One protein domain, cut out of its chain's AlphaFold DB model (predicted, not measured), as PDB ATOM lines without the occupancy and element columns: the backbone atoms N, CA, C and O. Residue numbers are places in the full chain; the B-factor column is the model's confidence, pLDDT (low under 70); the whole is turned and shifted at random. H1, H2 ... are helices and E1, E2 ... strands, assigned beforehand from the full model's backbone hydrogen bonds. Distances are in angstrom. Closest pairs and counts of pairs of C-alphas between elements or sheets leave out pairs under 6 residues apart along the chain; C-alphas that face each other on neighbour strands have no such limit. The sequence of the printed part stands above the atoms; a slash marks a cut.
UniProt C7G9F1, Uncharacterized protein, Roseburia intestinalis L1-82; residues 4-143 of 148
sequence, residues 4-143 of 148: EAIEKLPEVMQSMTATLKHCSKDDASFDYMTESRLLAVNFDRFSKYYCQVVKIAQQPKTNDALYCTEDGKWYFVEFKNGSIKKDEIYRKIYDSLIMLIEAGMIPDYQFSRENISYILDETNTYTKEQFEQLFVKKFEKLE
ATOM      1  N   GLU A   4      10.983  14.279 -30.284       92.38
ATOM      2  CA  GLU A   4       9.953  13.399 -29.746       92.38
ATOM      3  C   GLU A   4      10.557  12.325 -28.831       92.38
ATOM      4  O   GLU A   4      10.025  12.044 -27.756       92.38
ATOM      5  N   ALA A   5      11.700  11.742 -29.216       93.19
ATOM      6  CA  ALA A   5      12.434  10.813 -28.361       93.19
ATOM      7  C   ALA A   5      12.985  11.506 -27.103       93.19
ATOM      8  O   ALA A   5      12.930  10.933 -26.017       93.19
ATOM      9  N   ILE A   6      13.482  12.743 -27.231       94.06
ATOM     10  CA  ILE A   6      13.985  13.528 -26.095       94.06
ATOM     11  C   ILE A   6      12.849  13.882 -25.129       94.06
ATOM     12  O   ILE A   6      13.015  13.715 -23.928       94.06
ATOM     13  N   GLU A   7      11.688  14.309 -25.626       94.06
ATOM     14  CA  GLU A   7      10.530  14.682 -24.794       94.06
ATOM     15  C   GLU A   7       9.979  13.511 -23.961       94.06
ATOM     16  O   GLU A   7       9.379  13.732 -22.910       94.06
ATOM     17  N   LYS A   8      10.219  12.267 -24.393       92.88
ATOM     18  CA  LYS A   8       9.863  11.045 -23.651       92.88
ATOM     19  C   LYS A   8      10.864  10.673 -22.552       92.88
ATOM     20  O   LYS A   8      10.561   9.800 -21.739       92.88
ATOM     21  N   LEU A   9      12.052  11.284 -22.519       93.81
ATOM     22  CA  LEU A   9      13.034  11.039 -21.461       93.81
ATOM     23  C   LEU A   9      12.620  11.730 -20.155       93.81
ATOM     24  O   LEU A   9      11.986  12.788 -20.198       93.81
ATOM     25  N   PRO A  10      13.066  11.217 -18.993       93.31
ATOM     26  CA  PRO A  10      13.019  11.972 -17.745       93.31
ATOM     27  C   PRO A  10      13.611  13.377 -17.925       93.31
ATOM     28  O   PRO A  10      14.683  13.523 -18.517       93.31
ATOM     29  N   GLU A  11      12.938  14.404 -17.397       93.50
ATOM     30  CA  GLU A  11      13.266  15.826 -17.619       93.50
ATOM     31  C   GLU A  11      14.752  16.135 -17.382       93.50
ATOM     32  O   GLU A  11      15.409  16.804 -18.182       93.50
ATOM     33  N   VAL A  12      15.326  15.554 -16.326       94.25
ATOM     34  CA  VAL A  12      16.738  15.738 -15.984       94.25
ATOM     35  C   VAL A  12      17.689  15.248 -17.084       94.25
ATOM     36  O   VAL A  12      18.684  15.918 -17.371       94.25
ATOM     37  N   MET A  13      17.365  14.146 -17.767       95.94
ATOM     38  CA  MET A  13      18.184  13.582 -18.846       95.94
ATOM     39  C   MET A  13      18.105  14.417 -20.129       95.94
ATOM     40  O   MET A  13      19.076  14.455 -20.885       95.94
ATOM     41  N   GLN A  14      16.998  15.132 -20.363       95.81
ATOM     42  CA  GLN A  14      16.836  15.991 -21.545       95.81
ATOM     43  C   GLN A  14      17.913  17.087 -21.587       95.81
ATOM     44  O   GLN A  14      18.538  17.328 -22.623       95.81
ATOM     45  N   SER A  15      18.212  17.679 -20.425       95.19
ATOM     46  CA  SER A  15      19.259  18.702 -20.259       95.19
ATOM     47  C   SER A  15      20.695  18.175 -20.434       95.19
ATOM     48  O   SER A  15      21.645  18.947 -20.580       95.19
ATOM     49  N   MET A  16      20.867  16.850 -20.432       96.62
ATOM     50  CA  MET A  16      22.162  16.167 -20.516       96.62
ATOM     51  C   MET A  16      22.462  15.643 -21.921       96.62
ATOM     52  O   MET A  16      23.450  14.932 -22.117       96.62
ATOM     53  N   THR A  17      21.629  15.987 -22.902       97.00
ATOM     54  CA  THR A  17      21.826  15.573 -24.289       97.00
ATOM     55  C   THR A  17      23.010  16.292 -24.940       97.00
ATOM     56  O   THR A  17      23.289  17.464 -24.684       97.00
ATOM     57  N   ALA A  18      23.740  15.563 -25.778       96.88
ATOM     58  CA  ALA A  18      24.842  16.062 -26.592       96.88
ATOM     59  C   ALA A  18      24.930  15.243 -27.887       96.88
ATOM     60  O   ALA A  18      24.314  14.184 -27.999       96.88
ATOM     61  N   THR A  19      25.690  15.709 -28.880       96.31
ATOM     62  CA  THR A  19      25.924  14.889 -30.078       96.31
ATOM     63  C   THR A  19      26.811  13.691 -29.743       96.31
ATOM     64  O   THR A  19      27.669  13.780 -28.860       96.31
ATOM     65  N   LEU A  20      26.666  12.591 -30.482       93.25
ATOM     66  CA  LEU A  20      27.544  11.428 -30.353       93.25
ATOM     67  C   LEU A  20      29.012  11.798 -30.568       93.25
ATOM     68  O   LEU A  20      29.848  11.317 -29.813       93.25
ATOM     69  N   LYS A  21      29.318  12.741 -31.474       93.00
ATOM     70  CA  LYS A  21      30.659  13.339 -31.566       93.00
ATOM     71  C   LYS A  21      31.173  13.795 -30.199       93.00
ATOM     72  O   LYS A  21      32.214  13.324 -29.767       93.00
ATOM     73  N   HIS A  22      30.431  14.642 -29.486       93.50
ATOM     74  CA  HIS A  22      30.863  15.142 -28.176       93.50
ATOM     75  C   HIS A  22      30.928  14.055 -27.100       93.50
ATOM     76  O   HIS A  22      31.767  14.153 -26.212       93.50
ATOM     77  N   CYS A  23      30.061  13.043 -27.165       92.94
ATOM     78  CA  CYS A  23      30.122  11.905 -26.244       92.94
ATOM     79  C   CYS A  23      31.335  11.003 -26.522       92.94
ATOM     80  O   CYS A  23      31.836  10.371 -25.610       92.94
ATOM     81  N   SER A  24      31.828  10.977 -27.761       90.44
ATOM     82  CA  SER A  24      32.957  10.147 -28.205       90.44
ATOM     83  C   SER A  24      34.336  10.788 -28.027       90.44
ATOM     84  O   SER A  24      35.297  10.376 -28.679       90.44
ATOM     85  N   LYS A  25      34.426  11.867 -27.243       88.25
ATOM     86  CA  LYS A  25      35.685  12.585 -27.058       88.25
ATOM     87  C   LYS A  25      36.622  11.748 -26.192       88.25
ATOM     88  O   LYS A  25      36.320  11.495 -25.031       88.25
ATOM     89  N   ASP A  26      37.768  11.380 -26.745       78.00
ATOM     90  CA  ASP A  26      38.821  10.714 -25.995       78.00
ATOM     91  C   ASP A  26      39.685  11.762 -25.280       78.00
ATOM     92  O   ASP A  26      40.355  12.586 -25.906       78.00
ATOM     93  N   ASP A  27      39.673  11.735 -23.950       73.25
ATOM     94  CA  ASP A  27      40.454  12.661 -23.128       73.25
ATOM     95  C   ASP A  27      41.973  12.450 -23.264       73.25
ATOM     96  O   ASP A  27      42.739  13.372 -22.983       73.25
ATOM     97  N   ALA A  28      42.430  11.267 -23.697       72.75
ATOM     98  CA  ALA A  28      43.857  10.979 -23.844       72.75
ATOM     99  C   ALA A  28      44.454  11.583 -25.123       72.75
ATOM    100  O   ALA A  28      45.581  12.081 -25.103       72.75
ATOM    101  N   SER A  29      43.708  11.539 -26.229       71.12
ATOM    102  CA  SER A  29      44.142  12.040 -27.540       71.12
ATOM    103  C   SER A  29      43.574  13.418 -27.893       71.12
ATOM    104  O   SER A  29      44.080  14.059 -28.808       71.12
ATOM    105  N   PHE A  30      42.559  13.899 -27.162       75.50
ATOM    106  CA  PHE A  30      41.723  15.055 -27.519       75.50
ATOM    107  C   PHE A  30      40.988  14.913 -28.864       75.50
ATOM    108  O   PHE A  30      40.399  15.889 -29.339       75.50
ATOM    109  N   ASP A  31      40.963  13.707 -29.433       82.88
ATOM    110  CA  ASP A  31      40.280  13.399 -30.682       82.88
ATOM    111  C   ASP A  31      38.847  12.909 -30.438       82.88
ATOM    112  O   ASP A  31      38.469  12.454 -29.357       82.88
ATOM    113  N   TYR A  32      38.024  13.018 -31.478       87.75
ATOM    114  CA  TYR A  32      36.659  12.499 -31.494       87.75
ATOM    115  C   TYR A  32      36.613  11.203 -32.299       87.75
ATOM    116  O   TYR A  32      37.114  11.148 -33.427       87.75
ATOM    117  N   MET A  33      35.975  10.162 -31.762       85.94
ATOM    118  CA  MET A  33      35.909   8.875 -32.461       85.94
ATOM    119  C   MET A  33      34.869   8.864 -33.591       85.94
ATOM    120  O   MET A  33      35.077   8.188 -34.603       85.94
ATOM    121  N   THR A  34      33.824   9.696 -33.504       86.81
ATOM    122  CA  THR A  34      32.815   9.881 -34.560       86.81
ATOM    123  C   THR A  34      32.536  11.358 -34.864       86.81
ATOM    124  O   THR A  34      32.671  12.231 -34.011       86.81
ATOM    125  N   GLU A  35      32.089  11.637 -36.090       88.81
ATOM    126  CA  GLU A  35      31.583  12.949 -36.516       88.81
ATOM    127  C   GLU A  35      30.046  13.053 -36.430       88.81
ATOM    128  O   GLU A  35      29.459  14.065 -36.825       88.81
ATOM    129  N   SER A  36      29.382  12.022 -35.894       90.06
ATOM    130  CA  SER A  36      27.924  11.936 -35.847       90.06
ATOM    131  C   SER A  36      27.281  13.088 -35.067       90.06
ATOM    132  O   SER A  36      27.671  13.438 -33.943       90.06
ATOM    133  N   ARG A  37      26.231  13.656 -35.671       92.75
ATOM    134  CA  ARG A  37      25.399  14.719 -35.088       92.75
ATOM    135  C   ARG A  37      24.169  14.192 -34.357       92.75
ATOM    136  O   ARG A  37      23.439  14.999 -33.784       92.75
ATOM    137  N   LEU A  38      23.950  12.876 -34.351       93.12
ATOM    138  CA  LEU A  38      22.865  12.266 -33.591       93.12
ATOM    139  C   LEU A  38      22.987  12.675 -32.125       93.12
ATOM    140  O   LEU A  38      24.056  12.564 -31.527       93.12
ATOM    141  N   LEU A  39      21.889  13.156 -31.552       96.50
ATOM    142  CA  LEU A  39      21.833  13.448 -30.124       96.50
ATOM    143  C   LEU A  39      21.730  12.148 -29.325       96.50
ATOM    144  O   LEU A  39      21.044  11.225 -29.755       96.50
ATOM    145  N   ALA A  40      22.375  12.099 -28.167       97.00
ATOM    146  CA  ALA A  40      22.289  11.039 -27.170       97.00
ATOM    147  C   ALA A  40      22.437  11.662 -25.771       97.00
ATOM    148  O   ALA A  40      22.918  12.789 -25.638       97.00
ATOM    149  N   VAL A  41      22.019  10.959 -24.722       97.62
ATOM    150  CA  VAL A  41      22.300  11.379 -23.344       97.62
ATOM    151  C   VAL A  41      23.774  11.126 -23.061       97.62
ATOM    152  O   VAL A  41      24.242  10.001 -23.217       97.62
ATOM    153  N   ASN A  42      24.500  12.160 -22.636       96.38
ATOM    154  CA  ASN A  42      25.897  12.035 -22.234       96.38
ATOM    155  C   ASN A  42      25.977  11.402 -20.833       96.38
ATOM    156  O   ASN A  42      25.498  11.976 -19.848       96.38
ATOM    157  N   PHE A  43      26.580  10.218 -20.738       94.75
ATOM    158  CA  PHE A  43      26.570   9.441 -19.499       94.75
ATOM    159  C   PHE A  43      27.585   9.917 -18.454       94.75
ATOM    160  O   PHE A  43      27.363   9.717 -17.257       94.75
ATOM    161  N   ASP A  44      28.622  10.656 -18.852       91.75
ATOM    162  CA  ASP A  44      29.503  11.351 -17.904       91.75
ATOM    163  C   ASP A  44      28.753  12.447 -17.143       91.75
ATOM    164  O   ASP A  44      28.956  12.649 -15.944       91.75
ATOM    165  N   ARG A  45      27.858  13.170 -17.822       94.94
ATOM    166  CA  ARG A  45      26.979  14.158 -17.183       94.94
ATOM    167  C   ARG A  45      25.954  13.486 -16.281       94.94
ATOM    168  O   ARG A  45      25.786  13.916 -15.139       94.94
ATOM    169  N   PHE A  46      25.310  12.428 -16.771       96.00
ATOM    170  CA  PHE A  46      24.323  11.685 -15.991       96.00
ATOM    171  C   PHE A  46      24.924  11.090 -14.715       96.00
ATOM    172  O   PHE A  46      24.349  11.220 -13.639       96.00
ATOM    173  N   SER A  47      26.116  10.508 -14.792       94.25
ATOM    174  CA  SER A  47      26.768   9.923 -13.619       94.25
ATOM    175  C   SER A  47      27.256  10.952 -12.608       94.25
ATOM    176  O   SER A  47      27.187  10.693 -11.407       94.25
ATOM    177  N   LYS A  48      27.669  12.150 -13.045       93.88
ATOM    178  CA  LYS A  48      27.921  13.278 -12.130       93.88
ATOM    179  C   LYS A  48      26.654  13.685 -11.383       93.88
ATOM    180  O   LYS A  48      26.707  13.867 -10.168       93.88
ATOM    181  N   TYR A  49      25.525  13.786 -12.086       95.00
ATOM    182  CA  TYR A  49      24.224  14.031 -11.464       95.00
ATOM    183  C   TYR A  49      23.861  12.926 -10.467       95.00
ATOM    184  O   TYR A  49      23.555  13.217  -9.314       95.00
ATOM    185  N   TYR A  50      23.981  11.662 -10.873       95.12
ATOM    186  CA  TYR A  50      23.730  10.514 -10.009       95.12
ATOM    187  C   TYR A  50      24.552  10.589  -8.718       95.12
ATOM    188  O   TYR A  50      23.984  10.526  -7.630       95.12
ATOM    189  N   CYS A  51      25.866  10.826  -8.812       94.75
ATOM    190  CA  CYS A  51      26.734  10.920  -7.636       94.75
ATOM    191  C   CYS A  51      26.292  12.014  -6.655       94.75
ATOM    192  O   CYS A  51      26.390  11.829  -5.443       94.75
ATOM    193  N   GLN A  52      25.780  13.138  -7.166       92.25
ATOM    194  CA  GLN A  52      25.233  14.217  -6.341       92.25
ATOM    195  C   GLN A  52      23.931  13.804  -5.646       92.25
ATOM    196  O   GLN A  52      23.757  14.102  -4.464       92.25
ATOM    197  N   VAL A  53      23.042  13.100  -6.353       90.00
ATOM    198  CA  VAL A  53      21.763  12.613  -5.815       90.00
ATOM    199  C   VAL A  53      21.986  11.589  -4.703       90.00
ATOM    200  O   VAL A  53      21.451  11.751  -3.607       90.00
ATOM    201  N   VAL A  54      22.813  10.567  -4.952       90.06
ATOM    202  CA  VAL A  54      23.060   9.478  -3.988       90.06
ATOM    203  C   VAL A  54      24.178   9.781  -2.984       90.06
ATOM    204  O   VAL A  54      24.419   8.998  -2.068       90.06
ATOM    205  N   LYS A  55      24.847  10.934  -3.112       91.38
ATOM    206  CA  LYS A  55      25.930  11.411  -2.232       91.38
ATOM    207  C   LYS A  55      27.117  10.447  -2.129       91.38
ATOM    208  O   LYS A  55      27.673  10.250  -1.047       91.38
ATOM    209  N   ILE A  56      27.538   9.879  -3.257       91.19
ATOM    210  CA  ILE A  56      28.748   9.048  -3.328       91.19
ATOM    211  C   ILE A  56      29.919   9.853  -3.893       91.19
ATOM    212  O   ILE A  56      29.761  10.661  -4.806       91.19
ATOM    213  N   ALA A  57      31.109   9.631  -3.337       84.88
ATOM    214  CA  ALA A  57      32.315  10.355  -3.739       84.88
ATOM    215  C   ALA A  57      32.976   9.767  -4.996       84.88
ATOM    216  O   ALA A  57      33.653  10.483  -5.730       84.88
ATOM    217  N   GLN A  58      32.809   8.463  -5.231       87.44
ATOM    218  CA  GLN A  58      33.424   7.776  -6.359       87.44
ATOM    219  C   GLN A  58      32.409   7.580  -7.481       87.44
ATOM    220  O   GLN A  58      31.383   6.930  -7.292       87.44
ATOM    221  N   GLN A  59      32.736   8.113  -8.656       88.31
ATOM    222  CA  GLN A  59      31.930   7.945  -9.857       88.31
ATOM    223  C   GLN A  59      31.982   6.482 -10.338       88.31
ATOM    224  O   GLN A  59      33.086   5.934 -10.470       88.31
ATOM    225  N   PRO A  60      30.824   5.841 -10.597       91.12
ATOM    226  CA  PRO A  60      30.774   4.522 -11.223       91.12
ATOM    227  C   PRO A  60      31.426   4.526 -12.608       91.12
ATOM    228  O   PRO A  60      31.639   5.583 -13.206       91.12
ATOM    229  N   LYS A  61      31.737   3.344 -13.148       90.88
ATOM    230  CA  LYS A  61      32.167   3.249 -14.547       90.88
ATOM    231  C   LYS A  61      30.944   3.380 -15.447       90.88
ATOM    232  O   LYS A  61      29.929   2.743 -15.210       90.88
ATOM    233  N   THR A  62      31.040   4.189 -16.490       88.81
ATOM    234  CA  THR A  62      29.883   4.507 -17.329       88.81
ATOM    235  C   THR A  62      30.163   4.197 -18.776       88.81
ATOM    236  O   THR A  62      31.316   4.231 -19.206       88.81
ATOM    237  N   ASN A  63      29.096   3.901 -19.511       92.12
ATOM    238  CA  ASN A  63      29.125   4.026 -20.964       92.12
ATOM    239  C   ASN A  63      29.285   5.501 -21.343       92.12
ATOM    240  O   ASN A  63      29.070   6.373 -20.500       92.12
ATOM    241  N   ASP A  64      29.627   5.791 -22.590       92.62
ATOM    242  CA  ASP A  64      29.837   7.176 -23.020       92.62
ATOM    243  C   ASP A  64      28.507   7.877 -23.327       92.62
ATOM    244  O   ASP A  64      28.288   9.046 -22.980       92.62
ATOM    245  N   ALA A  65      27.574   7.146 -23.938       95.31
ATOM    246  CA  ALA A  65      26.267   7.671 -24.298       95.31
ATOM    247  C   ALA A  65      25.124   6.660 -24.147       95.31
ATOM    248  O   ALA A  65      25.310   5.444 -24.136       95.31
ATOM    249  N   LEU A  66      23.907   7.198 -24.079       96.25
ATOM    250  CA  LEU A  66      22.659   6.453 -24.191       96.25
ATOM    251  C   LEU A  66      21.781   7.097 -25.261       96.25
ATOM    252  O   LEU A  66      21.348   8.243 -25.129       96.25
ATOM    253  N   TYR A  67      21.526   6.352 -26.326       95.31
ATOM    254  CA  TYR A  67      20.652   6.760 -27.414       95.31
ATOM    255  C   TYR A  67      19.281   6.103 -27.249       95.31
ATOM    256  O   TYR A  67      19.198   4.887 -27.089       95.31
ATOM    257  N   CYS A  68      18.210   6.890 -27.326       93.94
ATOM    258  CA  CYS A  68      16.840   6.399 -27.228       93.94
ATOM    259  C   CYS A  68      16.065   6.675 -28.518       93.94
ATOM    260  O   CYS A  68      16.110   7.771 -29.075       93.94
ATOM    261  N   THR A  69      15.335   5.681 -28.992       91.38
ATOM    262  CA  THR A  69      14.434   5.807 -30.136       91.38
ATOM    263  C   THR A  69      13.038   6.218 -29.682       91.38
ATOM    264  O   THR A  69      12.662   6.073 -28.518       91.38
ATOM    265  N   GLU A  70      12.231   6.712 -30.617       88.50
ATOM    266  CA  GLU A  70      10.855   7.128 -30.331       88.50
ATOM    267  C   GLU A  70       9.944   5.981 -29.882       88.50
ATOM    268  O   GLU A  70       9.028   6.205 -29.086       88.50
ATOM    269  N   ASP A  71      10.194   4.762 -30.365       88.50
ATOM    270  CA  ASP A  71       9.479   3.538 -29.987       88.50
ATOM    271  C   ASP A  71       9.939   2.966 -28.634       88.50
ATOM    272  O   ASP A  71       9.465   1.916 -28.207       88.50
ATOM    273  N   GLY A  72      10.829   3.668 -27.925       87.00
ATOM    274  CA  GLY A  72      11.222   3.325 -26.563       87.00
ATOM    275  C   GLY A  72      12.330   2.277 -26.470       87.00
ATOM    276  O   GLY A  72      12.499   1.686 -25.403       87.00
ATOM    277  N   LYS A  73      13.110   2.052 -27.536       92.56
ATOM    278  CA  LYS A  73      14.356   1.270 -27.470       92.56
ATOM    279  C   LYS A  73      15.537   2.145 -27.087       92.56
ATOM    280  O   LYS A  73      15.669   3.291 -27.503       92.56
ATOM    281  N   TRP A  74      16.374   1.599 -26.225       94.31
ATOM    282  CA  TRP A  74      17.470   2.288 -25.565       94.31
ATOM    283  C   TRP A  74      18.766   1.578 -25.947       94.31
ATOM    284  O   TRP A  74      18.825   0.350 -25.985       94.31
ATOM    285  N   TYR A  75      19.810   2.341 -26.232       93.56
ATOM    286  CA  TYR A  75      21.088   1.826 -26.695       93.56
ATOM    287  C   TYR A  75      22.206   2.483 -25.907       93.56
ATOM    288  O   TYR A  75      22.465   3.675 -26.076       93.56
ATOM    289  N   PHE A  76      22.881   1.714 -25.058       94.00
ATOM    290  CA  PHE A  76      24.176   2.141 -24.547       94.00
ATOM    291  C   PHE A  76      25.173   2.168 -25.695       94.00
ATOM    292  O   PHE A  76      25.228   1.221 -26.475       94.00
ATOM    293  N   VAL A  77      25.943   3.243 -25.784       91.88
ATOM    294  CA  VAL A  77      26.997   3.425 -26.774       91.88
ATOM    295  C   VAL A  77      28.299   3.655 -26.025       91.88
ATOM    296  O   VAL A  77      28.392   4.544 -25.180       91.88
ATOM    297  N   GLU A  78      29.284   2.829 -26.341       90.88
ATOM    298  CA  GLU A  78      30.642   2.890 -25.815       90.88
ATOM    299  C   GLU A  78      31.617   3.000 -26.988       90.88
ATOM    300  O   GLU A  78      31.556   2.201 -27.922       90.88
ATOM    301  N   PHE A  79      32.525   3.962 -26.922       87.44
ATOM    302  CA  PHE A  79      33.581   4.210 -27.885       87.44
ATOM    303  C   PHE A  79      34.916   3.732 -27.305       87.44
ATOM    304  O   PHE A  79      35.322   4.127 -26.210       87.44
ATOM    305  N   LYS A  80      35.629   2.859 -28.023       82.06
ATOM    306  CA  LYS A  80      36.920   2.328 -27.568       82.06
ATOM    307  C   LYS A  80      37.959   2.285 -28.671       82.06
ATOM    308  O   LYS A  80      37.888   1.454 -29.555       82.06
ATOM    309  N   ASN A  81      38.990   3.116 -28.567       71.88
ATOM    310  CA  ASN A  81      40.150   3.006 -29.443       71.88
ATOM    311  C   ASN A  81      41.123   1.951 -28.877       71.88
ATOM    312  O   ASN A  81      41.667   2.115 -27.780       71.88
ATOM    313  N   GLY A  82      41.319   0.844 -29.595       71.44
ATOM    314  CA  GLY A  82      42.248  -0.225 -29.214       71.44
ATOM    315  C   GLY A  82      41.609  -1.418 -28.491       71.44
ATOM    316  O   GLY A  82      40.491  -1.831 -28.784       71.44
ATOM    317  N   SER A  83      42.363  -2.063 -27.594       73.38
ATOM    318  CA  SER A  83      41.971  -3.367 -27.045       73.38
ATOM    319  C   SER A  83      40.791  -3.278 -26.077       73.38
ATOM    320  O   SER A  83      40.841  -2.558 -25.077       73.38
ATOM    321  N   ILE A  84      39.789  -4.118 -26.308       78.44
ATOM    322  CA  ILE A  84      38.648  -4.302 -25.417       78.44
ATOM    323  C   ILE A  84      38.959  -5.334 -24.334       78.44
ATOM    324  O   ILE A  84      39.350  -6.467 -24.626       78.44
ATOM    325  N   LYS A  85      38.638  -4.987 -23.086       84.12
ATOM    326  CA  LYS A  85      38.540  -5.944 -21.984       84.12
ATOM    327  C   LYS A  85      37.079  -6.187 -21.621       84.12
ATOM    328  O   LYS A  85      36.337  -5.252 -21.324       84.12
ATOM    329  N   LYS A  86      36.651  -7.450 -21.672       83.88
ATOM    330  CA  LYS A  86      35.241  -7.829 -21.469       83.88
ATOM    331  C   LYS A  86      34.738  -7.472 -20.071       83.88
ATOM    332  O   LYS A  86      33.602  -7.043 -19.928       83.88
ATOM    333  N   ASP A  87      35.575  -7.634 -19.055       87.00
ATOM    334  CA  ASP A  87      35.277  -7.273 -17.669       87.00
ATOM    335  C   ASP A  87      35.040  -5.766 -17.496       87.00
ATOM    336  O   ASP A  87      34.110  -5.381 -16.787       87.00
ATOM    337  N   GLU A  88      35.799  -4.915 -18.196       87.50
ATOM    338  CA  GLU A  88      35.571  -3.464 -18.194       87.50
ATOM    339  C   GLU A  88      34.209  -3.114 -18.814       87.50
ATOM    340  O   GLU A  88      33.472  -2.307 -18.247       87.50
ATOM    341  N   ILE A  89      33.843  -3.766 -19.922       87.38
ATOM    342  CA  ILE A  89      32.533  -3.585 -20.567       87.38
ATOM    343  C   ILE A  89      31.401  -4.031 -19.650       87.38
ATOM    344  O   ILE A  89      30.461  -3.274 -19.421       87.38
ATOM    345  N   TYR A  90      31.476  -5.246 -19.101       89.50
ATOM    346  CA  TYR A  90      30.427  -5.743 -18.214       89.50
ATOM    347  C   TYR A  90      30.248  -4.833 -17.007       89.50
ATOM    348  O   TYR A  90      29.118  -4.526 -16.641       89.50
ATOM    349  N   ARG A  91      31.349  -4.339 -16.431       92.12
ATOM    350  CA  ARG A  91      31.286  -3.372 -15.340       92.12
ATOM    351  C   ARG A  91      30.584  -2.083 -15.763       92.12
ATOM    352  O   ARG A  91      29.680  -1.662 -15.056       92.12
ATOM    353  N   LYS A  92      30.937  -1.494 -16.911       92.69
ATOM    354  CA  LYS A  92      30.259  -0.296 -17.434       92.69
ATOM    355  C   LYS A  92      28.762  -0.523 -17.660       92.69
ATOM    356  O   LYS A  92      27.964   0.348 -17.319       92.69
ATOM    357  N   ILE A  93      28.368  -1.688 -18.178       91.81
ATOM    358  CA  ILE A  93      26.957  -2.066 -18.352       91.81
ATOM    359  C   ILE A  93      26.248  -2.137 -16.999       91.81
ATOM    360  O   ILE A  93      25.214  -1.496 -16.823       91.81
ATOM    361  N   TYR A  94      26.789  -2.902 -16.048       93.31
ATOM    362  CA  TYR A  94      26.152  -3.100 -14.747       93.31
ATOM    363  C   TYR A  94      26.055  -1.801 -13.952       93.31
ATOM    364  O   TYR A  94      24.967  -1.470 -13.485       93.31
ATOM    365  N   ASP A  95      27.146  -1.040 -13.864       94.62
ATOM    366  CA  ASP A  95      27.177   0.257 -13.187       94.62
ATOM    367  C   ASP A  95      26.160   1.220 -13.835       94.62
ATOM    368  O   ASP A  95      25.378   1.858 -13.134       94.62
ATOM    369  N   SER A  96      26.081   1.268 -15.172       95.12
ATOM    370  CA  SER A  96      25.110   2.106 -15.894       95.12
ATOM    371  C   SER A  96      23.654   1.728 -15.618       95.12
ATOM    372  O   SER A  96      22.820   2.611 -15.423       95.12
ATOM    373  N   LEU A  97      23.338   0.432 -15.573       95.19
ATOM    374  CA  LEU A  97      21.993  -0.049 -15.250       95.19
ATOM    375  C   LEU A  97      21.611   0.254 -13.798       95.19
ATOM    376  O   LEU A  97      20.501   0.716 -13.551       95.19
ATOM    377  N   ILE A  98      22.529   0.030 -12.852       94.19
ATOM    378  CA  ILE A  98      22.310   0.340 -11.433       94.19
ATOM    379  C   ILE A  98      22.012   1.830 -11.266       94.19
ATOM    380  O   ILE A  98      21.011   2.174 -10.644       94.19
ATOM    381  N   MET A  99      22.808   2.708 -11.888       95.44
ATOM    382  CA  MET A  99      22.566   4.152 -11.828       95.44
ATOM    383  C   MET A  99      21.190   4.540 -12.378       95.44
ATOM    384  O   MET A  99      20.513   5.370 -11.778       95.44
ATOM    385  N   LEU A 100      20.763   3.962 -13.507       95.69
ATOM    386  CA  LEU A 100      19.446   4.256 -14.084       95.69
ATOM    387  C   LEU A 100      18.300   3.829 -13.159       95.69
ATOM    388  O   LEU A 100      17.318   4.562 -13.042       95.69
ATOM    389  N   ILE A 101      18.423   2.670 -12.510       95.06
ATOM    390  CA  ILE A 101      17.404   2.148 -11.590       95.06
ATOM    391  C   ILE A 101      17.374   2.981 -10.305       95.06
ATOM    392  O   ILE A 101      16.321   3.482  -9.924       95.06
ATOM    393  N   GLU A 102      18.521   3.182  -9.650       94.44
ATOM    394  CA  GLU A 102      18.589   3.913  -8.377       94.44
ATOM    395  C   GLU A 102      18.216   5.393  -8.521       94.44
ATOM    396  O   GLU A 102      17.597   5.962  -7.623       94.44
ATOM    397  N   ALA A 103      18.531   6.018  -9.661       93.50
ATOM    398  CA  ALA A 103      18.095   7.380  -9.958       93.50
ATOM    399  C   ALA A 103      16.606   7.478 -10.342       93.50
ATOM    400  O   ALA A 103      16.111   8.587 -10.531       93.50
ATOM    401  N   GLY A 104      15.894   6.355 -10.497       93.56
ATOM    402  CA  GLY A 104      14.491   6.328 -10.912       93.56
ATOM    403  C   GLY A 104      14.261   6.693 -12.382       93.56
ATOM    404  O   GLY A 104      13.179   7.156 -12.734       93.56
ATOM    405  N   MET A 105      15.268   6.519 -13.245       94.50
ATOM    406  CA  MET A 105      15.151   6.772 -14.690       94.50
ATOM    407  C   MET A 105      14.474   5.616 -15.431       94.50
ATOM    408  O   MET A 105      13.853   5.828 -16.470       94.50
ATOM    409  N   ILE A 106      14.607   4.395 -14.906       94.50
ATOM    410  CA  ILE A 106      13.925   3.188 -15.382       94.50
ATOM    411  C   ILE A 106      13.363   2.420 -14.177       94.50
ATOM    412  O   ILE A 106      13.910   2.548 -13.080       94.50
ATOM    413  N   PRO A 107      12.297   1.617 -14.346       94.19
ATOM    414  CA  PRO A 107      11.631   0.986 -13.209       94.19
ATOM    415  C   PRO A 107      12.445  -0.161 -12.598       94.19
ATOM    416  O   PRO A 107      12.544  -0.251 -11.377       94.19
ATOM    417  N   ASP A 108      13.011  -1.047 -13.424       94.94
ATOM    418  CA  ASP A 108      13.716  -2.243 -12.961       94.94
ATOM    419  C   ASP A 108      14.588  -2.907 -14.053       94.94
ATOM    420  O   ASP A 108      14.739  -2.443 -15.193       94.94
ATOM    421  N   TYR A 109      15.181  -4.048 -13.695       92.88
ATOM    422  CA  TYR A 109      15.961  -4.876 -14.611       92.88
ATOM    423  C   TYR A 109      15.123  -5.553 -15.700       92.88
ATOM    424  O   TYR A 109      15.687  -5.904 -16.737       92.88
ATOM    425  N   GLN A 110      13.820  -5.765 -15.500       94.81
ATOM    426  CA  GLN A 110      12.977  -6.381 -16.523       94.81
ATOM    427  C   GLN A 110      12.798  -5.421 -17.696       94.81
ATOM    428  O   GLN A 110      13.043  -5.810 -18.839       94.81
ATOM    429  N   PHE A 111      12.530  -4.145 -17.410       94.56
ATOM    430  CA  PHE A 111      12.539  -3.097 -18.431       94.56
ATOM    431  C   PHE A 111      13.860  -3.078 -19.205       94.56
ATOM    432  O   PHE A 111      13.869  -3.004 -20.435       94.56
ATOM    433  N   SER A 112      14.980  -3.195 -18.486       92.81
ATOM    434  CA  SER A 112      16.316  -3.197 -19.085       92.81
ATOM    435  C   SER A 112      16.499  -4.347 -20.080       92.81
ATOM    436  O   SER A 112      16.995  -4.130 -21.180       92.81
ATOM    437  N   ARG A 113      16.066  -5.562 -19.723       91.38
ATOM    438  CA  ARG A 113      16.183  -6.758 -20.579       91.38
ATOM    439  C   ARG A 113      15.375  -6.648 -21.868       91.38
ATOM    440  O   ARG A 113      15.786  -7.194 -22.887       91.38
ATOM    441  N   GLU A 114      14.230  -5.979 -21.816       93.00
ATOM    442  CA  GLU A 114      13.309  -5.873 -22.948       93.00
ATOM    443  C   GLU A 114      13.635  -4.692 -23.871       93.00
ATOM    444  O   GLU A 114      13.366  -4.750 -25.078       93.00
ATOM    445  N   ASN A 115      14.206  -3.612 -23.323       93.75
ATOM    446  CA  ASN A 115      14.294  -2.328 -24.019       93.75
ATOM    447  C   ASN A 115      15.707  -1.773 -24.178       93.75
ATOM    448  O   ASN A 115      15.905  -0.960 -25.080       93.75
ATOM    449  N   ILE A 116      16.683  -2.213 -23.379       93.12
ATOM    450  CA  ILE A 116      18.055  -1.699 -23.432       93.12
ATOM    451  C   ILE A 116      18.965  -2.689 -24.165       93.12
ATOM    452  O   ILE A 116      19.094  -3.853 -23.798       93.12
ATOM    453  N   SER A 117      19.630  -2.202 -25.207       90.00
ATOM    454  CA  SER A 117      20.667  -2.902 -25.965       90.00
ATOM    455  C   SER A 117      22.022  -2.219 -25.784       90.00
ATOM    456  O   SER A 117      22.103  -1.052 -25.408       90.00
ATOM    457  N   TYR A 118      23.101  -2.946 -26.061       85.56
ATOM    458  CA  TYR A 118      24.466  -2.435 -25.944       85.56
ATOM    459  C   TYR A 118      25.142  -2.349 -27.310       85.56
ATOM    460  O   TYR A 118      25.072  -3.295 -28.097       85.56
ATOM    461  N   ILE A 119      25.806  -1.230 -27.574       81.38
ATOM    462  CA  ILE A 119      26.554  -0.942 -28.794       81.38
ATOM    463  C   ILE A 119      27.963  -0.520 -28.400       81.38
ATOM    464  O   ILE A 119      28.157   0.333 -27.539       81.38
ATOM    465  N   LEU A 120      28.940  -1.123 -29.065       75.88
ATOM    466  CA  LEU A 120      30.355  -0.877 -28.846       75.88
ATOM    467  C   LEU A 120      31.029  -0.554 -30.174       75.88
ATOM    468  O   LEU A 120      30.946  -1.352 -31.113       75.88
ATOM    469  N   ASP A 121      31.695   0.592 -30.227       65.12
ATOM    470  CA  ASP A 121      32.496   1.041 -31.357       65.12
ATOM    471  C   ASP A 121      33.977   0.678 -31.115       65.12
ATOM    472  O   ASP A 121      34.608   1.181 -30.186       65.12
ATOM    473  N   GLU A 122      34.454  -0.242 -31.967       57.62
ATOM    474  CA  GLU A 122      35.786  -0.840 -32.188       57.62
ATOM    475  C   GLU A 122      36.263  -2.131 -31.468       57.62
ATOM    476  O   GLU A 122      36.524  -2.196 -30.276       57.62
ATOM    477  N   THR A 123      36.533  -3.138 -32.327       46.81
ATOM    478  CA  THR A 123      37.222  -4.455 -32.220       46.81
ATOM    479  C   THR A 123      36.503  -5.700 -31.676       46.81
ATOM    480  O   THR A 123      37.058  -6.788 -31.817       46.81
ATOM    481  N   ASN A 124      35.252  -5.648 -31.195       46.41
ATOM    482  CA  ASN A 124      34.469  -6.888 -30.954       46.41
ATOM    483  C   ASN A 124      33.017  -6.887 -31.481       46.41
ATOM    484  O   ASN A 124      32.355  -7.920 -31.376       46.41
ATOM    485  N   THR A 125      32.496  -5.785 -32.039       54.66
ATOM    486  CA  THR A 125      31.109  -5.737 -32.567       54.66
ATOM    487  C   THR A 125      30.980  -4.914 -33.853       54.66
ATOM    488  O   THR A 125      30.517  -5.464 -34.849       54.66
ATOM    489  N   TYR A 126      31.450  -3.658 -33.878       58.41
ATOM    490  CA  TYR A 126      31.514  -2.822 -35.088       58.41
ATOM    491  C   TYR A 126      32.897  -2.152 -35.239       58.41
ATOM    492  O   TYR A 126      33.489  -1.764 -34.236       58.41
ATOM    493  N   THR A 127      33.435  -2.030 -36.460       68.50
ATOM    494  CA  THR A 127      34.485  -1.042 -36.804       68.50
ATOM    495  C   THR A 127      33.876   0.356 -36.911       68.50
ATOM    496  O   THR A 127      32.663   0.462 -37.104       68.50
ATOM    497  N   LYS A 128      34.696   1.416 -36.912       72.44
ATOM    498  CA  LYS A 128      34.231   2.791 -37.159       72.44
ATOM    499  C   LYS A 128      33.347   2.910 -38.405       72.44
ATOM    500  O   LYS A 128      32.277   3.516 -38.355       72.44
ATOM    501  N   GLU A 129      33.727   2.286 -39.524       74.06
ATOM    502  CA  GLU A 129      32.884   2.263 -40.727       74.06
ATOM    503  C   GLU A 129      31.567   1.511 -40.507       74.06
ATOM    504  O   GLU A 129      30.529   1.925 -41.023       74.06
ATOM    505  N   GLN A 130      31.579   0.402 -39.766       73.81
ATOM    506  CA  GLN A 130      30.363  -0.354 -39.476       73.81
ATOM    507  C   GLN A 130      29.434   0.404 -38.527       73.81
ATOM    508  O   GLN A 130      28.228   0.402 -38.762       73.81
ATOM    509  N   PHE A 131      29.961   1.083 -37.506       81.00
ATOM    510  CA  PHE A 131      29.182   1.962 -36.637       81.00
ATOM    511  C   PHE A 131      28.517   3.066 -37.463       81.00
ATOM    512  O   PHE A 131      27.302   3.267 -37.382       81.00
ATOM    513  N   GLU A 132      29.275   3.694 -38.360       82.00
ATOM    514  CA  GLU A 132      28.753   4.722 -39.253       82.00
ATOM    515  C   GLU A 132      27.631   4.186 -40.166       82.00
ATOM    516  O   GLU A 132      26.588   4.814 -40.330       82.00
ATOM    517  N   GLN A 133      27.795   3.003 -40.762       81.56
ATOM    518  CA  GLN A 133      26.829   2.475 -41.738       81.56
ATOM    519  C   GLN A 133      25.610   1.796 -41.100       81.56
ATOM    520  O   GLN A 133      24.492   1.954 -41.594       81.56
ATOM    521  N   LEU A 134      25.816   1.016 -40.038       81.00
ATOM    522  CA  LEU A 134      24.795   0.150 -39.439       81.00
ATOM    523  C   LEU A 134      24.053   0.824 -38.288       81.00
ATOM    524  O   LEU A 134      22.894   0.485 -38.042       81.00
ATOM    525  N   PHE A 135      24.695   1.778 -37.608       85.25
ATOM    526  CA  PHE A 135      24.080   2.554 -36.541       85.25
ATOM    527  C   PHE A 135      23.786   3.984 -36.993       85.25
ATOM    528  O   PHE A 135      22.616   4.320 -37.162       85.25
ATOM    529  N   VAL A 136      24.811   4.803 -37.260       85.56
ATOM    530  CA  VAL A 136      24.629   6.245 -37.509       85.56
ATOM    531  C   VAL A 136      23.699   6.480 -38.694       85.56
ATOM    532  O   VAL A 136      22.615   7.018 -38.513       85.56
ATOM    533  N   LYS A 137      24.031   5.976 -39.885       86.56
ATOM    534  CA  LYS A 137      23.195   6.157 -41.083       86.56
ATOM    535  C   LYS A 137      21.827   5.504 -40.979       86.56
ATOM    536  O   LYS A 137      20.881   5.986 -41.599       86.56
ATOM    537  N   LYS A 138      21.708   4.391 -40.249       86.00
ATOM    538  CA  LYS A 138      20.411   3.746 -40.006       86.00
ATOM    539  C   LYS A 138      19.503   4.701 -39.237       86.00
ATOM    540  O   LYS A 138      18.381   4.941 -39.674       86.00
ATOM    541  N   PHE A 139      19.997   5.257 -38.136       85.62
ATOM    542  CA  PHE A 139      19.215   6.148 -37.292       85.62
ATOM    543  C   PHE A 139      19.064   7.545 -37.898       85.62
ATOM    544  O   PHE A 139      17.967   8.072 -37.861       85.62
ATOM    545  N   GLU A 140      20.058   8.096 -38.594       86.06
ATOM    546  CA  GLU A 140      19.900   9.347 -39.354       86.06
ATOM    547  C   GLU A 140      18.823   9.238 -40.439       86.06
ATOM    548  O   GLU A 140      18.049  10.172 -40.640       86.06
ATOM    549  N   LYS A 141      18.747   8.095 -41.137       82.62
ATOM    550  CA  LYS A 141      17.659   7.843 -42.089       82.62
ATOM    551  C   LYS A 141      16.322   7.780 -41.372       82.62
ATOM    552  O   LYS A 141      15.409   8.464 -41.810       82.62
ATOM    553  N   LEU A 142      16.202   7.008 -40.291       75.88
ATOM    554  CA  LEU A 142      14.959   6.931 -39.516       75.88
ATOM    555  C   LEU A 142      14.512   8.332 -39.056       75.88
ATOM    556  O   LEU A 142      13.419   8.752 -39.404       75.88
ATOM    557  N   GLU A 143      15.409   9.118 -38.452       73.00
ATOM    558  CA  GLU A 143      15.137  10.496 -38.005       73.00
ATOM    559  C   GLU A 143      14.850  11.487 -39.161       73.00
ATOM    560  O   GLU A 143      14.261  12.552 -38.958       73.00
TER     561      GLU A 143
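This is residues 4 to 143 of the 148 residues of an uncharacterized protein of Roseburia intestinalis L1-82 (UniProt C7G9F1). A twisted sheet of five strands runs through the middle of a rounded body, with the helices H4 and H5 to one side of it and H7 to the other. The short helices H1, H2 and H3 gather near the E1 and E2 part of the sheet, and H6 sits where H5 leads back into edge strand E5. The printed part has 140 residues, in the order H1 H2 E1 H3 E2 H4 E3 E4 H5 H6 E5 H7, and its class is mixed, helices and strands. The mixed sheet has the order E1 E2 E3 E4 E5, with E4 and E5 parallel and the other neighbours antiparallel. It is compact, with a radius of gyration of the C-alphas of 14.4 A and spans of 38 by 33 by 26 A.

In the sheet, E3, residues 65 to 68, and E4, residues 74 to 79, form a hairpin, with N 67 and O 75 at 2.8 A. E5, residues 116 to 121, is parallel to E4, with N 119 and O 76 at 2.7 A. E2, residues 39 to 42, is antiparallel to E3, with N 41 and O 66 at 2.8 A. E1, residues 17 to 19, is antiparallel to E2, with N 18 and O 40 at 2.9 A. E4, H5 (residues 86 to 102), H6 (residues 109 to 115) and E5 form a strand-helix-strand unit, two parallel neighbour strands with helices between, whose crossover is right-handed. H5 only grazes the sheet with residues 89 to 97, and H6 with residues 109 to 115. H5 and H6 only just touch, with 3 pairs of C-alphas within 8 A, about perpendicular at 75 degrees; the closest C-alphas are those of Leu 97 and Ser 112, 7.5 A apart. H4, residues 43 to 54, is close to H5 but not clearly touching, with the C-alphas of Tyr 50 and Met 99 6.7 A apart, at a steep tilt of 51 degrees. H7, residues 128 to 143, only grazes the sheet; its closest C-alphas to E5 are those of Phe 131 and Asp 121, 6.3 A apart. H7 is apart from H4, H5 and H6. H3, residues 20 to 23, is on the sheet at a height of 6.2 A, while H1, residues 4 to 7, and H2, residues 11 to 14, only graze it. Every O i to N i+4 pair is within hydrogen-bond range in H4, H5 and H6, against 9 of 12 in H7; H1, H2 and H3 are too short for such a pair.

H5 is 24.2 A long, from C-alpha 86 at (35.241, -7.829, -21.469) to C-alpha 102. H7 is 20.6 A long and ends at C-alpha 143, (15.137, 10.496, -38.005). E5 is 16.7 A, E4 16.4 A and H4 15.9 A long. H1 begins at C-alpha 4, (9.953, 13.399, -29.746).

The C-alphas of Ala 57 and Lys 141, the two farthest apart, are 41.1 A apart. The printed part has no cut. The link from H3 to E2, residues 24 to 38, is long. The mean pLDDT of the printed part is 87.8, and residues 121 to 127 are under 70.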